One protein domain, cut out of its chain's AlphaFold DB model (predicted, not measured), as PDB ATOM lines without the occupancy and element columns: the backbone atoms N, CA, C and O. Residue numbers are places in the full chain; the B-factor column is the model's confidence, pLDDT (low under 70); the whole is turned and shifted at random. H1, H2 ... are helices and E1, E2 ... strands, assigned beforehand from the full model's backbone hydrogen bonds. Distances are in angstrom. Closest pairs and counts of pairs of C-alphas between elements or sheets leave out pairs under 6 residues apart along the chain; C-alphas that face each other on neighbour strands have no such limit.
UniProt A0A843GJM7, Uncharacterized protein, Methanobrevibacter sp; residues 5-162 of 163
ATOM      1  N   LYS A   5     192.330 144.568 235.005       76.12
ATOM      2  CA  LYS A   5     193.300 145.669 234.904       76.12
ATOM      3  C   LYS A   5     193.285 146.350 233.532       76.12
ATOM      4  O   LYS A   5     193.323 147.580 233.473       76.12
ATOM      5  N   ASP A   6     193.195 145.585 232.447       79.38
ATOM      6  CA  ASP A   6     193.135 146.126 231.083       79.38
ATOM      7  C   ASP A   6     191.811 146.848 230.822       79.38
ATOM      8  O   ASP A   6     191.798 147.947 230.257       79.38
ATOM      9  N   ALA A   7     190.702 146.274 231.290       79.31
ATOM     10  CA  ALA A   7     189.379 146.879 231.185       79.31
ATOM     11  C   ALA A   7     189.283 148.179 232.008       79.31
ATOM     12  O   ALA A   7     188.824 149.201 231.499       79.31
ATOM     13  N   VAL A   8     189.819 148.193 233.233       83.69
ATOM     14  CA  VAL A   8     189.933 149.394 234.082       83.69
ATOM     15  C   VAL A   8     190.772 150.478 233.413       83.69
ATOM     16  O   VAL A   8     190.356 151.633 233.347       83.69
ATOM     17  N   SER A   9     191.944 150.115 232.890       84.25
ATOM     18  CA  SER A   9     192.828 151.033 232.166       84.25
ATOM     19  C   SER A   9     192.137 151.640 230.943       84.25
ATOM     20  O   SER A   9     192.229 152.845 230.711       84.25
ATOM     21  N   THR A  10     191.392 150.828 230.193       85.12
ATOM     22  CA  THR A  10     190.622 151.271 229.024       85.12
ATOM     23  C   THR A  10     189.509 152.238 229.416       85.12
ATOM     24  O   THR A  10     189.410 153.319 228.843       85.12
ATOM     25  N   LEU A  11     188.726 151.910 230.446       85.81
ATOM     26  CA  LEU A  11     187.664 152.782 230.950       85.81
ATOM     27  C   LEU A  11     188.204 154.134 231.422       85.81
ATOM     28  O   LEU A  11     187.659 155.176 231.068       85.81
ATOM     29  N   LEU A  12     189.307 154.136 232.174       87.25
ATOM     30  CA  LEU A  12     189.947 155.370 232.631       87.25
ATOM     31  C   LEU A  12     190.457 156.222 231.459       87.25
ATOM     32  O   LEU A  12     190.274 157.438 231.467       87.25
ATOM     33  N   LYS A  13     191.048 155.603 230.428       86.94
ATOM     34  CA  LYS A  13     191.458 156.303 229.196       86.94
ATOM     35  C   LYS A  13     190.272 156.900 228.440       86.94
ATOM     36  O   LYS A  13     190.410 157.976 227.868       86.94
ATOM     37  N   ASN A  14     189.120 156.236 228.486       84.94
ATOM     38  CA  ASN A  14     187.874 156.705 227.884       84.94
ATOM     39  C   ASN A  14     187.150 157.766 228.736       84.94
ATOM     40  O   ASN A  14     186.058 158.196 228.378       84.94
ATOM     41  N   GLY A  15     187.747 158.214 229.847       86.94
ATOM     42  CA  GLY A  15     187.214 159.294 230.677       86.94
ATOM     43  C   GLY A  15     186.332 158.838 231.838       86.94
ATOM     44  O   GLY A  15     185.708 159.684 232.480       86.94
ATOM     45  N   ALA A  16     186.291 157.535 232.148       91.19
ATOM     46  CA  ALA A  16     185.559 157.047 233.309       91.19
ATOM     47  C   ALA A  16     186.109 157.654 234.610       91.19
ATOM     48  O   ALA A  16     187.321 157.767 234.816       91.19
ATOM     49  N   LYS A  17     185.205 158.022 235.519       93.62
ATOM     50  CA  LYS A  17     185.553 158.665 236.791       93.62
ATOM     51  C   LYS A  17     185.656 157.634 237.899       93.62
ATOM     52  O   LYS A  17     184.749 156.830 238.093       93.62
ATOM     53  N   ARG A  18     186.750 157.684 238.657       94.38
ATOM     54  CA  ARG A  18     186.973 156.801 239.803       94.38
ATOM     55  C   ARG A  18     186.366 157.396 241.069       94.38
ATOM     56  O   ARG A  18     186.647 158.543 241.407       94.38
ATOM     57  N   VAL A  19     185.564 156.602 241.774       94.19
ATOM     58  CA  VAL A  19     184.936 156.970 243.047       94.19
ATOM     59  C   VAL A  19     185.308 155.928 244.096       94.19
ATOM     60  O   VAL A  19     184.940 154.762 243.992       94.19
ATOM     61  N   GLU A  20     186.060 156.351 245.108       94.12
ATOM     62  CA  GLU A  20     186.629 155.460 246.122       94.12
ATOM     63  C   GLU A  20     185.945 155.603 247.483       94.12
ATOM     64  O   GLU A  20     185.228 156.578 247.762       94.12
ATOM     65  N   ASN A  21     186.244 154.655 248.374       91.38
ATOM     66  CA  ASN A  21     185.788 154.660 249.763       91.38
ATOM     67  C   ASN A  21     184.261 154.774 249.868       91.38
ATOM     68  O   ASN A  21     183.748 155.569 250.657       91.38
ATOM     69  N   ILE A  22     183.553 154.039 249.014       96.31
ATOM     70  CA  ILE A  22     182.100 153.903 249.046       96.31
ATOM     71  C   ILE A  22     181.780 152.706 249.927       96.31
ATOM     72  O   ILE A  22     182.359 151.639 249.731       96.31
ATOM     73  N   VAL A  23     180.868 152.859 250.880       97.25
ATOM     74  CA  VAL A  23     180.422 151.745 251.714       97.25
ATOM     75  C   VAL A  23     179.050 151.272 251.266       97.25
ATOM     76  O   VAL A  23     178.118 152.056 251.115       97.25
ATOM     77  N   VAL A  24     178.909 149.962 251.091       97.25
ATOM     78  CA  VAL A  24     177.630 149.333 250.769       97.25
ATOM     79  C   VAL A  24     176.804 149.192 252.049       97.25
ATOM     80  O   VAL A  24     177.162 148.458 252.970       97.25
ATOM     81  N   ASN A  25     175.683 149.902 252.124       95.81
ATOM     82  CA  ASN A  25     174.729 149.818 253.230       95.81
ATOM     83  C   ASN A  25     173.760 148.653 253.080       95.81
ATOM     84  O   ASN A  25     173.381 148.041 254.074       95.81
ATOM     85  N   ASN A  26     173.337 148.372 251.849       94.62
ATOM     86  CA  ASN A  26     172.398 147.300 251.576       94.62
ATOM     87  C   ASN A  26     172.587 146.757 250.163       94.62
ATOM     88  O   ASN A  26     173.044 147.464 249.265       94.62
ATOM     89  N   VAL A  27     172.180 145.510 249.966       96.69
ATOM     90  CA  VAL A  27     172.250 144.816 248.685       96.69
ATOM     91  C   VAL A  27     170.887 144.214 248.407       96.69
ATOM     92  O   VAL A  27     170.321 143.523 249.251       96.69
ATOM     93  N   ARG A  28     170.367 144.430 247.203       97.06
ATOM     94  CA  ARG A  28     169.176 143.738 246.719       97.06
ATOM     95  C   ARG A  28     169.533 142.923 245.494       97.06
ATOM     96  O   ARG A  28     170.105 143.434 244.537       97.06
ATOM     97  N   VAL A  29     169.135 141.661 245.520       96.62
ATOM     98  CA  VAL A  29     169.311 140.730 244.411       96.62
ATOM     99  C   VAL A  29     167.985 140.616 243.676       96.62
ATOM    100  O   VAL A  29     166.926 140.503 244.291       96.62
ATOM    101  N   THR A  30     168.012 140.720 242.355       96.81
ATOM    102  CA  THR A  30     166.824 140.575 241.512       96.81
ATOM    103  C   THR A  30     167.188 139.734 240.297       96.81
ATOM    104  O   THR A  30     167.923 140.218 239.435       96.81
ATOM    105  N   PRO A  31     166.707 138.483 240.221       92.62
ATOM    106  CA  PRO A  31     166.785 137.700 238.998       92.62
ATOM    107  C   PRO A  31     166.010 138.417 237.886       92.62
ATOM    108  O   PRO A  31     164.869 138.823 238.098       92.62
ATOM    109  N   LEU A  32     166.640 138.597 236.731       89.44
ATOM    110  CA  LEU A  32     166.008 139.007 235.479       89.44
ATOM    111  C   LEU A  32     166.155 137.859 234.473       89.44
ATOM    112  O   LEU A  32     166.875 136.896 234.737       89.44
ATOM    113  N   GLU A  33     165.474 137.957 233.334       82.81
ATOM    114  CA  GLU A  33     165.453 136.891 232.322       82.81
ATOM    115  C   GLU A  33     166.856 136.546 231.797       82.81
ATOM    116  O   GLU A  33     167.192 135.371 231.661       82.81
ATOM    117  N   GLU A  34     167.702 137.555 231.576       79.94
ATOM    118  CA  GLU A  34     169.028 137.378 230.967       79.94
ATOM    119  C   GLU A  34     170.181 137.370 231.982       79.94
ATOM    120  O   GLU A  34     171.251 136.813 231.726       79.94
ATOM    121  N   TYR A  35     169.994 137.990 233.151       85.19
ATOM    122  CA  TYR A  35     171.035 138.103 234.170       85.19
ATOM    123  C   TYR A  35     170.458 138.325 235.569       85.19
ATOM    124  O   TYR A  35     169.310 138.716 235.752       85.19
ATOM    125  N   THR A  36     171.277 138.125 236.601       90.75
ATOM    126  CA  THR A  36     170.917 138.542 237.964       90.75
ATOM    127  C   THR A  36     171.434 139.951 238.223       90.75
ATOM    128  O   THR A  36     172.644 140.189 238.191       90.75
ATOM    129  N   ARG A  37     170.522 140.884 238.501       93.62
ATOM    130  CA  ARG A  37     170.845 142.267 238.853       93.62
ATOM    131  C   ARG A  37     171.117 142.390 240.346       93.62
ATOM    132  O   ARG A  37     170.324 141.938 241.173       93.62
ATOM    133  N   ILE A  38     172.212 143.061 240.678       95.81
ATOM    134  CA  ILE A  38     172.620 143.401 242.037       95.81
ATOM    135  C   ILE A  38     172.484 144.914 242.197       95.81
ATOM    136  O   ILE A  38     173.188 145.683 241.547       95.81
ATOM    137  N   ALA A  39     171.554 145.342 243.044       96.12
ATOM    138  CA  ALA A  39     171.416 146.738 243.428       96.12
ATOM    139  C   ALA A  39     172.191 146.979 244.725       96.12
ATOM    140  O   ALA A  39     171.915 146.325 245.732       96.12
ATOM    141  N   LEU A  40     173.135 147.916 244.710       97.06
ATOM    142  CA  LEU A  40     173.892 148.323 245.889       97.06
ATOM    143  C   LEU A  40     173.385 149.679 246.360       97.06
ATOM    144  O   LEU A  40     173.422 150.649 245.608       97.06
ATOM    145  N   THR A  41     172.921 149.737 247.605       96.88
ATOM    146  CA  THR A  41     172.649 150.995 248.302       96.88
ATOM    147  C   THR A  41     173.929 151.454 248.980       96.88
ATOM    148  O   THR A  41     174.500 150.718 249.782       96.88
ATOM    149  N   LEU A  42     174.372 152.658 248.660       97.06
ATOM    150  CA  LEU A  42     175.635 153.252 249.063       97.06
ATOM    151  C   LEU A  42     175.436 154.189 250.264       97.06
ATOM    152  O   LEU A  42     174.339 154.700 250.508       97.06
ATOM    153  N   ASP A  43     176.504 154.411 251.022       96.88
ATOM    154  CA  ASP A  43     176.538 155.331 252.163       96.88
ATOM    155  C   ASP A  43     176.555 156.806 251.769       96.88
ATOM    156  O   ASP A  43     176.053 157.644 252.516       96.88
ATOM    157  N   LYS A  44     177.087 157.108 250.586       95.50
ATOM    158  CA  LYS A  44     177.119 158.444 250.000       95.50
ATOM    159  C   LYS A  44     176.620 158.418 248.552       95.50
ATOM    160  O   LYS A  44     176.788 157.397 247.876       95.50
ATOM    161  N   PRO A  45     176.008 159.516 248.082       94.62
ATOM    162  CA  PRO A  45     175.581 159.630 246.697       94.62
ATOM    163  C   PRO A  45     176.759 159.545 245.721       94.62
ATOM    164  O   PRO A  45     177.880 159.958 246.024       94.62
ATOM    165  N   VAL A  46     176.473 159.039 244.525       95.25
ATOM    166  CA  VAL A  46     177.353 159.081 243.351       95.25
ATOM    167  C   VAL A  46     176.596 159.662 242.164       95.25
ATOM    168  O   VAL A  46     175.365 159.699 242.173       95.25
ATOM    169  N   ALA A  47     177.309 160.102 241.125       94.62
ATOM    170  CA  ALA A  47     176.654 160.636 239.937       94.62
ATOM    171  C   ALA A  47     175.762 159.566 239.285       94.62
ATOM    172  O   ALA A  47     176.167 158.413 239.139       94.62
ATOM    173  N   GLY A  48     174.561 159.950 238.870       91.81
ATOM    174  CA  GLY A  48     173.611 159.063 238.207       91.81
ATOM    175  C   GLY A  48     172.631 159.839 237.342       91.81
ATOM    176  O   GLY A  48     172.620 161.069 237.357       91.81
ATOM    177  N   TYR A  49     171.801 159.113 236.603       88.12
ATOM    178  CA  TYR A  49     170.636 159.675 235.927       88.12
ATOM    179  C   TYR A  49     169.370 159.170 236.612       88.12
ATOM    180  O   TYR A  49     169.268 157.988 236.941       88.12
ATOM    181  N   GLY A  50     168.426 160.078 236.845       82.69
ATOM    182  CA  GLY A  50     167.113 159.781 237.404       82.69
ATOM    183  C   GLY A  50     166.017 160.353 236.518       82.69
ATOM    184  O   GLY A  50     166.231 161.358 235.842       82.69
ATOM    185  N   LEU A  51     164.853 159.706 236.520       82.38
ATOM    186  CA  LEU A  51     163.671 160.216 235.836       82.38
ATOM    187  C   LEU A  51     163.117 161.407 236.630       82.38
ATOM    188  O   LEU A  51     162.723 161.242 237.786       82.38
ATOM    189  N   GLY A  52     163.127 162.593 236.025       78.38
ATOM    190  CA  GLY A  52     162.518 163.795 236.583       78.38
ATOM    191  C   GLY A  52     160.990 163.716 236.613       78.38
ATOM    192  O   GLY A  52     160.378 162.838 236.003       78.38
ATOM    193  N   GLU A  53     160.351 164.656 237.317       80.50
ATOM    194  CA  GLU A  53     158.880 164.763 237.381       80.50
ATOM    195  C   GLU A  53     158.237 165.032 236.009       80.50
ATOM    196  O   GLU A  53     157.075 164.708 235.782       80.50
ATOM    197  N   ASP A  54     159.011 165.596 235.085       83.50
ATOM    198  CA  ASP A  54     158.660 165.848 233.689       83.50
ATOM    199  C   ASP A  54     158.810 164.610 232.785       83.50
ATOM    200  O   ASP A  54     158.512 164.676 231.593       83.50
ATOM    201  N   GLY A  55     159.260 163.477 233.335       81.19
ATOM    202  CA  GLY A  55     159.539 162.262 232.577       81.19
ATOM    203  C   GLY A  55     160.833 162.327 231.760       81.19
ATOM    204  O   GLY A  55     161.062 161.446 230.931       81.19
ATOM    205  N   ILE A  56     161.685 163.334 231.978       85.62
ATOM    206  CA  ILE A  56     162.979 163.477 231.306       85.62
ATOM    207  C   ILE A  56     164.082 162.964 232.232       85.62
ATOM    208  O   ILE A  56     164.113 163.255 233.428       85.62
ATOM    209  N   TYR A  57     165.015 162.185 231.685       85.38
ATOM    210  CA  TYR A  57     166.191 161.766 232.439       85.38
ATOM    211  C   TYR A  57     167.136 162.947 232.643       85.38
ATOM    212  O   TYR A  57     167.633 163.532 231.682       85.38
ATOM    213  N   ALA A  58     167.415 163.268 233.904       87.56
ATOM    214  CA  ALA A  58     168.344 164.323 234.279       87.56
ATOM    215  C   ALA A  58     169.521 163.745 235.064       87.56
ATOM    216  O   ALA A  58     169.369 162.824 235.875       87.56
ATOM    217  N   ARG A  59     170.711 164.308 234.834       91.06
ATOM    218  CA  ARG A  59     171.895 163.981 235.625       91.06
ATOM    219  C   ARG A  59     171.733 164.555 237.029       91.06
ATOM    220  O   ARG A  59     171.443 165.736 237.193       91.06
ATOM    221  N   GLY A  60     171.996 163.736 238.031       91.31
ATOM    222  CA  GLY A  60     171.971 164.121 239.431       91.31
ATOM    223  C   GLY A  60     172.814 163.172 240.266       91.31
ATOM    224  O   GLY A  60     173.851 162.670 239.822       91.31
ATOM    225  N   GLU A  61     172.345 162.918 241.477       92.94
ATOM    226  CA  GLU A  61     172.989 162.041 242.440       92.94
ATOM    227  C   GLU A  61     172.064 160.883 242.822       92.94
ATOM    228  O   GLU A  61     170.850 161.043 242.929       92.94
ATOM    229  N   THR A  62     172.644 159.704 243.029       93.81
ATOM    230  CA  THR A  62     171.932 158.506 243.476       93.81
ATOM    231  C   THR A  62     172.739 157.764 244.528       93.81
ATOM    232  O   THR A  62     173.961 157.648 244.438       93.81
ATOM    233  N   ASN A  63     172.044 157.195 245.507       95.06
ATOM    234  CA  ASN A  63     172.635 156.269 246.469       95.06
ATOM    235  C   ASN A  63     172.450 154.814 246.039       95.06
ATOM    236  O   ASN A  63     172.853 153.920 246.770       95.06
ATOM    237  N   VAL A  64     171.810 154.545 244.902       94.50
ATOM    238  CA  VAL A  64     171.579 153.184 244.416       94.50
ATOM    239  C   VAL A  64     172.230 153.024 243.055       94.50
ATOM    240  O   VAL A  64     171.904 153.749 242.115       94.50
ATOM    241  N   ILE A  65     173.127 152.046 242.955       94.69
ATOM    242  CA  ILE A  65     173.736 151.626 241.692       94.69
ATOM    243  C   ILE A  65     173.332 150.197 241.364       94.69
ATOM    244  O   ILE A  65     173.043 149.396 242.255       94.69
ATOM    245  N   PHE A  66     173.351 149.868 240.076       92.44
ATOM    246  CA  PHE A  66     173.065 148.530 239.583       92.44
ATOM    247  C   PHE A  66     174.295 147.958 238.892       92.44
ATOM    248  O   PHE A  66     174.911 148.621 238.061       92.44
ATOM    249  N   VAL A  67     174.617 146.714 239.226       91.50
ATOM    250  CA  VAL A  67     175.653 145.914 238.573       91.50
ATOM    251  C   VAL A  67     175.115 144.514 238.302       91.50
ATOM    252  O   VAL A  67     174.132 144.080 238.910       91.50
ATOM    253  N   SER A  68     175.746 143.788 237.386       90.12
ATOM    254  CA  SER A  68     175.404 142.385 237.158       90.12
ATOM    255  C   SER A  68     176.115 141.476 238.166       90.12
ATOM    256  O   SER A  68     177.222 141.772 238.627       90.12
ATOM    257  N   LEU A  69     175.509 140.327 238.469       91.81
ATOM    258  CA  LEU A  69     176.172 139.254 239.212       91.81
ATOM    259  C   LEU A  69     177.463 138.800 238.515       91.81
ATOM    260  O   LEU A  69     178.445 138.507 239.189       91.81
ATOM    261  N   PHE A  70     177.487 138.783 237.178       87.12
ATOM    262  CA  PHE A  70     178.673 138.409 236.408       87.12
ATOM    263  C   PHE A  70     179.839 139.376 236.629       87.12
ATOM    264  O   PHE A  70     180.971 138.927 236.777       87.12
ATOM    265  N   SER A  71     179.569 140.680 236.730       86.25
ATOM    266  CA  SER A  71     180.584 141.696 237.033       86.25
ATOM    267  C   SER A  71     181.204 141.469 238.416       86.25
ATOM    268  O   SER A  71     182.426 141.468 238.542       86.25
ATOM    269  N   ILE A  72     180.379 141.198 239.436       90.88
ATOM    270  CA  ILE A  72     180.861 140.852 240.786       90.88
ATOM    271  C   ILE A  72     181.664 139.547 240.762       90.88
ATOM    272  O   ILE A  72     182.744 139.471 241.336       90.88
ATOM    273  N   ALA A  73     181.157 138.518 240.082       89.62
ATOM    274  CA  ALA A  73     181.828 137.229 239.987       89.62
ATOM    275  C   ALA A  73     183.197 137.355 239.306       89.62
ATOM    276  O   ALA A  73     184.164 136.788 239.799       89.62
ATOM    277  N   ASN A  74     183.303 138.110 238.209       86.12
ATOM    278  CA  ASN A  74     184.574 138.333 237.520       86.12
ATOM    279  C   ASN A  74     185.574 139.098 238.392       86.12
ATOM    280  O   ASN A  74     186.737 138.715 238.426       86.12
ATOM    281  N   LEU A  75     185.121 140.098 239.157       88.56
ATOM    282  CA  LEU A  75     185.963 140.770 240.148       88.56
ATOM    283  C   LEU A  75     186.519 139.790 241.188       88.56
ATOM    284  O   LEU A  75     187.713 139.792 241.466       88.56
ATOM    285  N   LEU A  76     185.667 138.927 241.743       89.69
ATOM    286  CA  LEU A  76     186.078 137.971 242.772       89.69
ATOM    287  C   LEU A  76     186.967 136.844 242.225       89.69
ATOM    288  O   LEU A  76     187.834 136.371 242.951       89.69
ATOM    289  N   LYS A  77     186.805 136.437 240.957       88.12
ATOM    290  CA  LYS A  77     187.671 135.434 240.300       88.12
ATOM    291  C   LYS A  77     189.131 135.864 240.225       88.12
ATOM    292  O   LYS A  77     190.001 135.003 240.230       88.12
ATOM    293  N   GLU A  78     189.385 137.163 240.110       84.31
ATOM    294  CA  GLU A  78     190.745 137.706 240.052       84.31
ATOM    295  C   GLU A  78     191.356 137.947 241.440       84.31
ATOM    296  O   GLU A  78     192.526 138.309 241.536       84.31
ATOM    297  N   SER A  79     190.589 137.744 242.517       84.44
ATOM    298  CA  SER A  79     191.093 137.830 243.886       84.44
ATOM    299  C   SER A  79     191.671 136.491 244.335       84.44
ATOM    300  O   SER A  79     190.944 135.500 244.416       84.44
ATOM    301  N   ASP A  80     192.943 136.488 244.735       85.00
ATOM    302  CA  ASP A  80     193.595 135.323 245.349       85.00
ATOM    303  C   ASP A  80     192.856 134.839 246.614       85.00
ATOM    304  O   ASP A  80     192.888 133.657 246.949       85.00
ATOM    305  N   GLU A  81     192.157 135.742 247.308       85.31
ATOM    306  CA  GLU A  81     191.453 135.460 248.562       85.31
ATOM    307  C   GLU A  81     190.046 134.880 248.339       85.31
ATOM    308  O   GLU A  81     189.578 134.045 249.117       85.31
ATOM    309  N   PHE A  82     189.357 135.304 247.272       87.62
ATOM    310  CA  PHE A  82     187.918 135.053 247.097       87.62
ATOM    311  C   PHE A  82     187.560 134.227 245.860       87.62
ATOM    312  O   PHE A  82     186.395 133.844 245.713       87.62
ATOM    313  N   ALA A  83     188.521 133.903 244.987       90.88
ATOM    314  CA  ALA A  83     188.260 133.174 243.744       90.88
ATOM    315  C   ALA A  83     187.531 131.837 243.966       90.88
ATOM    316  O   ALA A  83     186.669 131.457 243.170       90.88
ATOM    317  N   TRP A  84     187.818 131.145 245.075       92.06
ATOM    318  CA  TRP A  84     187.175 129.876 245.431       92.06
ATOM    319  C   TRP A  84     185.657 130.011 245.661       92.06
ATOM    320  O   TRP A  84     184.901 129.089 245.354       92.06
ATOM    321  N   ALA A  85     185.189 131.163 246.159       92.94
ATOM    322  CA  ALA A  85     183.798 131.377 246.559       92.94
ATOM    323  C   ALA A  85     182.870 131.659 245.370       92.94
ATOM    324  O   ALA A  85     181.646 131.583 245.492       92.94
ATOM    325  N   VAL A  86     183.431 131.970 244.199       92.38
ATOM    326  CA  VAL A  86     182.682 132.457 243.033       92.38
ATOM    327  C   VAL A  86     181.571 131.498 242.617       92.38
ATOM    328  O   VAL A  86     180.438 131.930 242.414       92.38
ATOM    329  N   ASN A  87     181.856 130.198 242.521       92.25
ATOM    330  CA  ASN A  87     180.850 129.216 242.106       92.25
ATOM    331  C   ASN A  87     179.712 129.101 243.129       92.25
ATOM    332  O   ASN A  87     178.543 129.015 242.754       92.25
ATOM    333  N   ALA A  88     180.038 129.146 244.422       93.06
ATOM    334  CA  ALA A  88     179.042 129.116 245.487       93.06
ATOM    335  C   ALA A  88     178.158 130.376 245.479       93.06
ATOM    336  O   ALA A  88     176.942 130.277 245.647       93.06
ATOM    337  N   ILE A  89     178.744 131.543 245.203       94.38
ATOM    338  CA  ILE A  89     178.023 132.813 245.056       94.38
ATOM    339  C   ILE A  89     177.113 132.798 243.825       94.38
ATOM    340  O   ILE A  89     175.959 133.204 243.918       94.38
ATOM    341  N   VAL A  90     177.595 132.312 242.678       93.00
ATOM    342  CA  VAL A  90     176.789 132.219 241.449       93.00
ATOM    343  C   VAL A  90     175.599 131.277 241.640       93.00
ATOM    344  O   VAL A  90     174.494 131.599 241.210       93.00
ATOM    345  N   ASN A  91     175.795 130.159 242.342       92.56
ATOM    346  CA  ASN A  91     174.724 129.207 242.649       92.56
ATOM    347  C   ASN A  91     173.756 129.711 243.733       92.56
ATOM    348  O   ASN A  91     172.611 129.266 243.792       92.56
ATOM    349  N   ASN A  92     174.188 130.640 244.589       94.00
ATOM    350  CA  ASN A  92     173.342 131.292 245.585       94.00
ATOM    351  C   ASN A  92     173.564 132.816 245.595       94.00
ATOM    352  O   ASN A  92     174.204 133.340 246.516       94.00
ATOM    353  N   PRO A  93     172.997 133.559 244.626       94.75
ATOM    354  CA  PRO A  93     173.250 134.995 244.493       94.75
ATOM    355  C   PRO A  93     172.819 135.817 245.712       94.75
ATOM    356  O   PRO A  93     173.390 136.869 245.989       94.75
ATOM    357  N   ASN A  94     171.848 135.324 246.491       95.69
ATOM    358  CA  ASN A  94     171.402 135.970 247.728       95.69
ATOM    359  C   ASN A  94     172.490 136.030 248.808       95.69
ATOM    360  O   ASN A  94     172.413 136.889 249.683       95.69
ATOM    361  N   SER A  95     173.526 135.188 248.729       94.31
ATOM    362  CA  SER A  95     174.697 135.275 249.612       94.31
ATOM    363  C   SER A  95     175.386 136.645 249.553       94.31
ATOM    364  O   SER A  95     175.912 137.105 250.568       94.31
ATOM    365  N   LEU A  96     175.297 137.357 248.420       95.50
ATOM    366  CA  LEU A  96     175.847 138.705 248.269       95.50
ATOM    367  C   LEU A  96     175.236 139.727 249.230       95.50
ATOM    368  O   LEU A  96     175.895 140.715 249.540       95.50
ATOM    369  N   GLN A  97     174.024 139.483 249.739       95.38
ATOM    370  CA  GLN A  97     173.415 140.348 250.752       95.38
ATOM    371  C   GLN A  97     174.205 140.366 252.059       95.38
ATOM    372  O   GLN A  97     174.258 141.393 252.729       95.38
ATOM    373  N   VAL A  98     174.852 139.249 252.396       94.06
ATOM    374  CA  VAL A  98     175.731 139.142 253.563       94.06
ATOM    375  C   VAL A  98     177.158 139.530 253.185       94.06
ATOM    376  O   VAL A  98     177.757 140.359 253.862       94.06
ATOM    377  N   ILE A  99     177.675 138.984 252.077       94.31
ATOM    378  CA  ILE A  99     179.076 139.146 251.654       94.31
ATOM    379  C   ILE A  99     179.426 140.616 251.415       94.31
ATOM    380  O   ILE A  99     180.445 141.099 251.899       94.31
ATOM    381  N   LEU A 100     178.574 141.349 250.696       95.19
ATOM    382  CA  LEU A 100     178.837 142.751 250.368       95.19
ATOM    383  C   LEU A 100     178.281 143.722 251.417       95.19
ATOM    384  O   LEU A 100     178.403 144.934 251.250       95.19
ATOM    385  N   SER A 101     177.691 143.229 252.510       91.25
ATOM    386  CA  SER A 101     177.208 144.097 253.583       91.25
ATOM    387  C   SER A 101     178.374 144.836 254.230       91.25
ATOM    388  O   SER A 101     179.343 144.224 254.684       91.25
ATOM    389  N   ARG A 102     178.288 146.171 254.267       95.06
ATOM    390  CA  ARG A 102     179.335 147.061 254.791       95.06
ATOM    391  C   ARG A 102     180.684 146.926 254.077       95.06
ATOM    392  O   ARG A 102     181.680 147.444 254.583       95.06
ATOM    393  N   ALA A 103     180.716 146.293 252.904       95.88
ATOM    394  CA  ALA A 103     181.910 146.237 252.080       95.88
ATOM    395  C   ALA A 103     182.273 147.643 251.587       95.88
ATOM    396  O   ALA A 103     181.399 148.457 251.270       95.88
ATOM    397  N   LYS A 104     183.573 147.921 251.524       96.75
ATOM    398  CA  LYS A 104     184.112 149.113 250.876       96.75
ATOM    399  C   LYS A 104     184.382 148.778 249.421       96.75
ATOM    400  O   LYS A 104     185.139 147.855 249.143       96.75
ATOM    401  N   VAL A 105     183.777 149.523 248.510       95.25
ATOM    402  CA  VAL A 105     183.929 149.323 247.070       95.25
ATOM    403  C   VAL A 105     184.574 150.538 246.419       95.25
ATOM    404  O   VAL A 105     184.396 151.677 246.866       95.25
ATOM    405  N   THR A 106     185.309 150.283 245.341       95.25
ATOM    406  CA  THR A 106     185.746 151.316 244.400       95.25
ATOM    407  C   THR A 106     184.961 151.173 243.109       95.25
ATOM    408  O   THR A 106     184.851 150.075 242.556       95.25
ATOM    409  N   LEU A 107     184.428 152.292 242.627       94.31
ATOM    410  CA  LEU A 107     183.621 152.370 241.419       94.31
ATOM    411  C   LEU A 107     184.386 153.085 240.306       94.31
ATOM    412  O   LEU A 107     185.092 154.063 240.558       94.31
ATOM    413  N   LEU A 108     184.175 152.644 239.071       93.81
ATOM    414  CA  LEU A 108     184.353 153.463 237.878       93.81
ATOM    415  C   LEU A 108     182.984 153.818 237.309       93.81
ATOM    416  O   LEU A 108     182.136 152.945 237.128       93.81
ATOM    417  N   GLN A 109     182.791 155.101 237.027       93.75
ATOM    418  CA  GLN A 109     181.587 155.641 236.412       93.75
ATOM    419  C   GLN A 109     181.889 155.997 234.961       93.75
ATOM    420  O   GLN A 109     182.679 156.901 234.692       93.75
ATOM    421  N   GLU A 110     181.286 155.252 234.044       91.75
ATOM    422  CA  GLU A 110     181.401 155.426 232.600       91.75
ATOM    423  C   GLU A 110     180.206 156.246 232.101       91.75
ATOM    424  O   GLU A 110     179.064 155.797 232.195       91.75
ATOM    425  N   ASP A 111     180.471 157.453 231.606       90.62
ATOM    426  CA  ASP A 111     179.473 158.312 230.971       90.62
ATOM    427  C   ASP A 111     179.240 157.839 229.523       90.62
ATOM    428  O   ASP A 111     180.164 157.871 228.712       90.62
ATOM    429  N   VAL A 112     178.015 157.412 229.197       88.56
ATOM    430  CA  VAL A 112     177.631 156.944 227.855       88.56
ATOM    431  C   VAL A 112     176.456 157.788 227.339       88.56
ATOM    432  O   VAL A 112     175.373 157.728 227.925       88.56
ATOM    433  N   PRO A 113     176.648 158.578 226.269       88.06
ATOM    434  CA  PRO A 113     175.582 159.304 225.587       88.06
ATOM    435  C   PRO A 113     174.486 158.395 225.021       88.06
ATOM    436  O   PRO A 113     174.750 157.264 224.602       88.06
ATOM    437  N   ALA A 114     173.268 158.926 224.933       88.06
ATOM    438  CA  ALA A 114     172.143 158.266 224.281       88.06
ATOM    439  C   ALA A 114     172.487 157.848 222.842       88.06
ATOM    440  O   ALA A 114     173.098 158.605 222.083       88.06
ATOM    441  N   GLY A 115     172.072 156.644 222.446       83.62
ATOM    442  CA  GLY A 115     172.276 156.149 221.082       83.62
ATOM    443  C   GLY A 115     173.702 155.684 220.755       83.62
ATOM    444  O   GLY A 115     173.933 155.195 219.648       83.62
ATOM    445  N   GLN A 116     174.662 155.791 221.682       83.94
ATOM    446  CA  GLN A 116     176.005 155.250 221.481       83.94
ATOM    447  C   GLN A 116     176.042 153.754 221.819       83.94
ATOM    448  O   GLN A 116     175.685 153.352 222.925       83.94
ATOM    449  N   VAL A 117     176.523 152.929 220.882       80.75
ATOM    450  CA  VAL A 117     176.785 151.507 221.147       80.75
ATOM    451  C   VAL A 117     177.871 151.401 222.204       80.75
ATOM    452  O   VAL A 117     178.999 151.866 222.016       80.75
ATOM    453  N   ARG A 118     177.524 150.766 223.317       78.19
ATOM    454  CA  ARG A 118     178.448 150.437 224.386       78.19
ATOM    455  C   ARG A 118     178.676 148.937 224.391       78.19
ATOM    456  O   ARG A 118     177.738 148.165 224.559       78.19
ATOM    457  N   VAL A 119     179.940 148.548 224.281       72.38
ATOM    458  CA  VAL A 119     180.391 147.174 224.514       72.38
ATOM    459  C   VAL A 119     180.888 147.091 225.948       72.38
ATOM    460  O   VAL A 119     181.755 147.862 226.358       72.38
ATOM    461  N   ASN A 120     180.335 146.171 226.731       68.88
ATOM    462  CA  ASN A 120     180.790 145.956 228.096       68.88
ATOM    463  C   ASN A 120     182.250 145.435 228.102       68.88
ATOM    464  O   ASN A 120     182.510 144.340 227.606       68.88
ATOM    465  N   PRO A 121     183.214 146.169 228.692       68.38
ATOM    466  CA  PRO A 121     184.637 145.826 228.604       68.38
ATOM    467  C   PRO A 121     185.026 144.598 229.442       68.38
ATOM    468  O   PRO A 121     186.170 144.152 229.377       68.38
ATOM    469  N   PHE A 122     184.097 144.052 230.236       66.75
ATOM    470  CA  PHE A 122     184.314 142.909 231.128       66.75
ATOM    471  C   PHE A 122     183.725 141.590 230.599       66.75
ATOM    472  O   PHE A 122     183.671 140.604 231.340       66.75
ATOM    473  N   THR A 123     183.258 141.554 229.346       63.59
ATOM    474  CA  THR A 123     182.708 140.354 228.697       63.59
ATOM    475  C   THR A 123     183.256 140.195 227.280       63.59
ATOM    476  O   THR A 123     183.471 141.168 226.570       63.59
ATOM    477  N   GLU A 124     183.496 138.944 226.880       56.03
ATOM    478  CA  GLU A 124     183.861 138.581 225.501       56.03
ATOM    479  C   GLU A 124     182.626 138.306 224.625       56.03
ATOM    480  O   GLU A 124     182.743 138.199 223.409       56.03
ATOM    481  N   LYS A 125     181.436 138.178 225.230       57.22
ATOM    482  CA  LYS A 125     180.180 138.148 224.475       57.22
ATOM    483  C   LYS A 125     179.872 139.557 223.982       57.22
ATOM    484  O   LYS A 125     180.043 140.494 224.759       57.22
ATOM    485  N   GLU A 126     179.388 139.675 222.745       52.84
ATOM    486  CA  GLU A 126     178.790 140.901 222.202       52.84
ATOM    487  C   GLU A 126     177.575 141.285 223.062       52.84
ATOM    488  O   GLU A 126     176.447 140.872 222.817       52.84
ATOM    489  N   ASP A 127     177.844 141.999 224.150       64.00
ATOM    490  CA  ASP A 127     176.862 142.611 225.044       64.00
ATOM    491  C   ASP A 127     176.787 144.088 224.658       64.00
ATOM    492  O   ASP A 127     177.264 144.981 225.370       64.00
ATOM    493  N   GLU A 128     176.326 144.304 223.425       70.88
ATOM    494  CA  GLU A 128     176.085 145.626 222.872       70.88
ATOM    495  C   GLU A 128     174.811 146.182 223.488       70.88
ATOM    496  O   GLU A 128     173.710 145.670 223.288       70.88
ATOM    497  N   HIS A 129     174.970 147.262 224.241       76.06
ATOM    498  CA  HIS A 129     173.851 147.992 224.794       76.06
ATOM    499  C   HIS A 129     173.851 149.408 224.241       76.06
ATOM    500  O   HIS A 129     174.848 150.125 224.330       76.06
ATOM    501  N   VAL A 130     172.713 149.811 223.685       82.31
ATOM    502  CA  VAL A 130     172.466 151.186 223.263       82.31
ATOM    503  C   VAL A 130     171.520 151.795 224.291       82.31
ATOM    504  O   VAL A 130     170.371 151.362 224.365       82.31
ATOM    505  N   PRO A 131     171.979 152.747 225.119       82.69
ATOM    506  CA  PRO A 131     171.110 153.362 226.103       82.69
ATOM    507  C   PRO A 131     170.145 154.339 225.414       82.69
ATOM    508  O   PRO A 131     170.537 155.122 224.545       82.69
ATOM    509  N   ASP A 132     168.878 154.303 225.834       84.31
ATOM    510  CA  ASP A 132     167.803 155.157 225.300       84.31
ATOM    511  C   ASP A 132     167.945 156.636 225.710       84.31
ATOM    512  O   ASP A 132     167.315 157.524 225.137       84.31
ATOM    513  N   HIS A 133     168.767 156.906 226.723       86.19
ATOM    514  CA  HIS A 133     169.088 158.230 227.248       86.19
ATOM    515  C   HIS A 133     170.553 158.265 227.700       86.19
ATOM    516  O   HIS A 133     171.183 157.219 227.851       86.19
ATOM    517  N   ASP A 134     171.094 159.454 227.968       87.88
ATOM    518  CA  ASP A 134     172.426 159.570 228.567       87.88
ATOM    519  C   ASP A 134     172.459 158.795 229.889       87.88
ATOM    520  O   ASP A 134     171.591 158.962 230.750       87.88
ATOM    521  N   ALA A 135     173.446 157.921 230.050       88.44
ATOM    522  CA  ALA A 135     173.510 156.987 231.160       88.44
ATOM    523  C   ALA A 135     174.899 156.976 231.802       88.44
ATOM    524  O   ALA A 135     175.913 157.270 231.170       88.44
ATOM    525  N   ILE A 136     174.935 156.611 233.086       91.00
ATOM    526  CA  ILE A 136     176.180 156.329 233.804       91.00
ATOM    527  C   ILE A 136     176.198 154.847 234.146       91.00
ATOM    528  O   ILE A 136     175.406 154.381 234.971       91.00
ATOM    529  N   PHE A 137     177.126 154.116 233.539       89.69
ATOM    530  CA  PHE A 137     177.365 152.717 233.862       89.69
ATOM    531  C   PHE A 137     178.376 152.621 235.000       89.69
ATOM    532  O   PHE A 137     179.462 153.197 234.949       89.69
ATOM    533  N   ASN A 138     177.995 151.897 236.051       91.88
ATOM    534  CA  ASN A 138     178.821 151.720 237.235       91.88
ATOM    535  C   ASN A 138     179.529 150.370 237.167       91.88
ATOM    536  O   ASN A 138     178.891 149.334 236.984       91.88
ATOM    537  N   HIS A 139     180.838 150.391 237.376       90.50
ATOM    538  CA  HIS A 139     181.680 149.202 237.393       90.50
ATOM    539  C   HIS A 139     182.400 149.114 238.727       90.50
ATOM    540  O   HIS A 139     183.074 150.061 239.123       90.50
ATOM    541  N   ILE A 140     182.267 147.992 239.428       91.44
ATOM    542  CA  ILE A 140     183.005 147.769 240.674       91.44
ATOM    543  C   ILE A 140     184.332 147.126 240.311       91.44
ATOM    544  O   ILE A 140     184.358 146.082 239.666       91.44
ATOM    545  N   VAL A 141     185.415 147.772 240.722       91.19
ATOM    546  CA  VAL A 141     186.779 147.405 240.309       91.19
ATOM    547  C   VAL A 141     187.653 146.970 241.472       91.19
ATOM    548  O   VAL A 141     188.739 146.443 241.262       91.19
ATOM    549  N   ASP A 142     187.183 147.204 242.692       91.94
ATOM    550  CA  ASP A 142     187.819 146.740 243.913       91.94
ATOM    551  C   ASP A 142     186.760 146.582 245.005       91.94
ATOM    552  O   ASP A 142     185.788 147.351 245.063       91.94
ATOM    553  N   VAL A 143     186.955 145.584 245.863       92.81
ATOM    554  CA  VAL A 143     186.078 145.297 246.993       92.81
ATOM    555  C   VAL A 143     186.896 144.839 248.191       92.81
ATOM    556  O   VAL A 143     187.630 143.857 248.139       92.81
ATOM    557  N   LYS A 144     186.702 145.525 249.312       93.69
ATOM    558  CA  LYS A 144     187.144 145.085 250.628       93.69
ATOM    559  C   LYS A 144     185.923 144.723 251.454       93.69
ATOM    560  O   LYS A 144     185.073 145.579 251.709       93.69
ATOM    561  N   LEU A 145     185.836 143.467 251.869       93.00
ATOM    562  CA  LEU A 145     184.704 142.976 252.647       93.00
ATOM    563  C   LEU A 145     184.645 143.647 254.027       93.00
ATOM    564  O   LEU A 145     185.645 144.134 254.558       93.00
ATOM    565  N   GLY A 146     183.436 143.727 254.576       92.19
ATOM    566  CA  GLY A 146     183.234 144.049 255.986       92.19
ATOM    567  C   GLY A 146     183.232 142.778 256.837       92.19
ATOM    568  O   GLY A 146     183.112 141.678 256.304       92.19
ATOM    569  N   ASN A 147     183.255 142.931 258.163       93.31
ATOM    570  CA  ASN A 147     183.325 141.807 259.110       93.31
ATOM    571  C   ASN A 147     182.269 140.716 258.852       93.31
ATOM    572  O   ASN A 147     182.563 139.529 258.906       93.31
ATOM    573  N   MET A 148     181.023 141.107 258.563       92.12
ATOM    574  CA  MET A 148     179.961 140.133 258.279       92.12
ATOM    575  C   MET A 148     180.161 139.409 256.948       92.12
ATOM    576  O   MET A 148     179.722 138.269 256.815       92.12
ATOM    577  N   GLY A 149     180.814 140.051 255.979       92.00
ATOM    578  CA  GLY A 149     181.164 139.421 254.717       92.00
ATOM    579  C   GLY A 149     182.260 138.376 254.887       92.00
ATOM    580  O   GLY A 149     182.121 137.278 254.358       92.00
ATOM    581  N   GLU A 150     183.279 138.677 255.694       92.31
ATOM    582  CA  GLU A 150     184.339 137.730 256.068       92.31
ATOM    583  C   GLU A 150     183.756 136.507 256.795       92.31
ATOM    584  O   GLU A 150     183.955 135.378 256.353       92.31
ATOM    585  N   ILE A 151     182.923 136.722 257.822       93.31
ATOM    586  CA  ILE A 151     182.220 135.636 258.535       93.31
ATOM    587  C   ILE A 151     181.308 134.845 257.585       93.31
ATOM    588  O   ILE A 151     181.179 133.625 257.688       93.31
ATOM    589  N   GLY A 152     180.626 135.535 256.667       91.88
ATOM    590  CA  GLY A 152     179.761 134.904 255.676       91.88
ATOM    591  C   GLY A 152     180.530 133.979 254.734       91.88
ATOM    592  O   GLY A 152     180.035 132.900 254.409       91.88
ATOM    593  N   LEU A 153     181.738 134.381 254.327       91.56
ATOM    594  CA  LEU A 153     182.630 133.550 253.525       91.56
ATOM    595  C   LEU A 153     183.211 132.387 254.325       91.56
ATOM    596  O   LEU A 153     183.214 131.277 253.814       91.56
ATOM    597  N   GLU A 154     183.618 132.593 255.574       91.56
ATOM    598  CA  GLU A 154     184.087 131.507 256.447       91.56
ATOM    599  C   GLU A 154     183.017 130.411 256.584       91.56
ATOM    600  O   GLU A 154     183.257 129.254 256.263       91.56
ATOM    601  N   LYS A 155     181.771 130.792 256.889       92.00
ATOM    602  CA  LYS A 155     180.650 129.836 256.961       92.00
ATOM    603  C   LYS A 155     180.330 129.163 255.630       92.00
ATOM    604  O   LYS A 155     179.804 128.050 255.601       92.00
ATOM    605  N   MET A 156     180.564 129.860 254.522       92.50
ATOM    606  CA  MET A 156     180.419 129.281 253.192       92.50
ATOM    607  C   MET A 156     181.514 128.247 252.932       92.50
ATOM    608  O   MET A 156     181.208 127.195 252.378       92.50
ATOM    609  N   LEU A 157     182.749 128.529 253.348       91.62
ATOM    610  CA  LEU A 157     183.876 127.612 253.252       91.62
ATOM    611  C   LEU A 157     183.633 126.352 254.086       91.62
ATOM    612  O   LEU A 157     183.736 125.260 253.537       91.62
ATOM    613  N   ASP A 158     183.221 126.497 255.348       92.06
ATOM    614  CA  ASP A 158     182.884 125.374 256.238       92.06
ATOM    615  C   ASP A 158     181.866 124.438 255.578       92.06
ATOM    616  O   ASP A 158     182.067 123.230 255.471       92.06
ATOM    617  N   LYS A 159     180.806 125.024 255.007       89.56
ATOM    618  CA  LYS A 159     179.765 124.276 254.298       89.56
ATOM    619  C   LYS A 159     180.275 123.572 253.035       89.56
ATOM    620  O   LYS A 159     179.714 122.553 252.654       89.56
ATOM    621  N   LEU A 160     181.267 124.128 252.342       88.69
ATOM    622  CA  LEU A 160     181.862 123.482 251.166       88.69
ATOM    623  C   LEU A 160     182.823 122.355 251.544       88.69
ATOM    624  O   LEU A 160     183.027 121.442 250.747       88.69
ATOM    625  N   LEU A 161     183.429 122.445 252.724       90.38
ATOM    626  CA  LEU A 161     184.373 121.466 253.242       90.38
ATOM    627  C   LEU A 161     183.703 120.393 254.123       90.38
ATOM    628  O   LEU A 161     184.387 119.456 254.527       90.38
ATOM    629  N   ASP A 162     182.393 120.507 254.381       82.25
ATOM    630  CA  ASP A 162     181.615 119.648 255.289       82.25
ATOM    631  C   ASP A 162     182.228 119.557 256.707       82.25
ATOM    632  O   ASP A 162     182.265 118.481 257.315       82.25
TER     633      ASP A 162
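AT A GLANCE: This is residues 5 to 162 of the 163 residues of an uncharacterized protein of Methanobrevibacter sp (UniProt A0A843GJM7). One strongly twisted sheet of five strands folds back on itself into two leaves, E3 and E2 facing E4 and E5, with E1 as the hinge. H2, H3, H4 and H5 cluster at one end, H5 running away from the sheet, while H1 packs on the outside of E4 and E5. The printed part has 158 residues, with five named helices and five named strands in the order H1 E1 E2 E3 H2 H3 H4 E4 E5 H5; the class is mixed. The sheet's order is E3 E2 E1 E4 E5, all antiparallel. The whole is compact, with a radius of gyration of the C-alphas of 16.1 A, yet elongated, spanning 54 by 33 by 30 A.

HOW THE PARTS SIT: In the folded sheet, E3, residues 57 to 68, is the edge strand beside E2, residues 36 to 51; N 38 and O 67 are 2.8 A apart. E1, residues 17 to 31, forms a hairpin with E2, and N 28 and O 39 are 2.9 A apart. E1, E2 and E3 make a meander, each strand the antiparallel neighbour of the one before. E1 bends by 103 degrees at residue 21, and its residues 17 to 23 pair with E4, residues 104 to 112, N 19 and O 107 being 2.9 A apart. E4 and E5, residues 135 to 144, form a hairpin with N 108 and O 139 2.8 A apart. Across the fold, the closest C-alphas of E2 and E5 are those of Gly 48 and Ile 136, 5.8 A apart. H1, residues 5 to 13, is on the sheet at a height of 9.5 A, over E4 and, only just, E5, with 3 of its C-alphas falling on E5. H2, residues 69 to 77, is on the same face. H2 touches H3, residues 83 to 91, at a shallow tilt of 21 degrees, opposite ways, closest at C-alphas 77 and 83, 4.2 A. H4, residues 93 to 99, lies over E1 at a height of 8.0 A. With its residues 148 to 153 alone, H5, residues 147 to 161, touches H4, closest at C-alphas 149 and 99, 3.7 A. Every O i to N i+4 pair is within hydrogen-bond range in H1, H2 and H5, against 3 of 5 in H3 and 1 of 3 in H4, where 3 of 4 O i to N i+3 pairs are.

IN THESE COORDINATES: E1 measures 28.2 A from first to last C-alpha, E5 26.6 A, E4 25.2 A, E2 23.0 A, E3 22.0 A and H5 21.2 A. H1 begins at C-alpha 5 (193.300, 145.669, 234.904), and H5 ends at C-alpha 161 (184.373, 121.466, 253.242).

THE WHOLE: The two C-alphas farthest apart, those of Asp 54 and Asp 162, are separated by 55.9 A. The printed part has no cut. The link from E4 to E5, residues 113 to 134, is long; within it residues 118 to 119 pair antiparallel with 128 to 129, and residues 120 to 127 have pLDDT under 70.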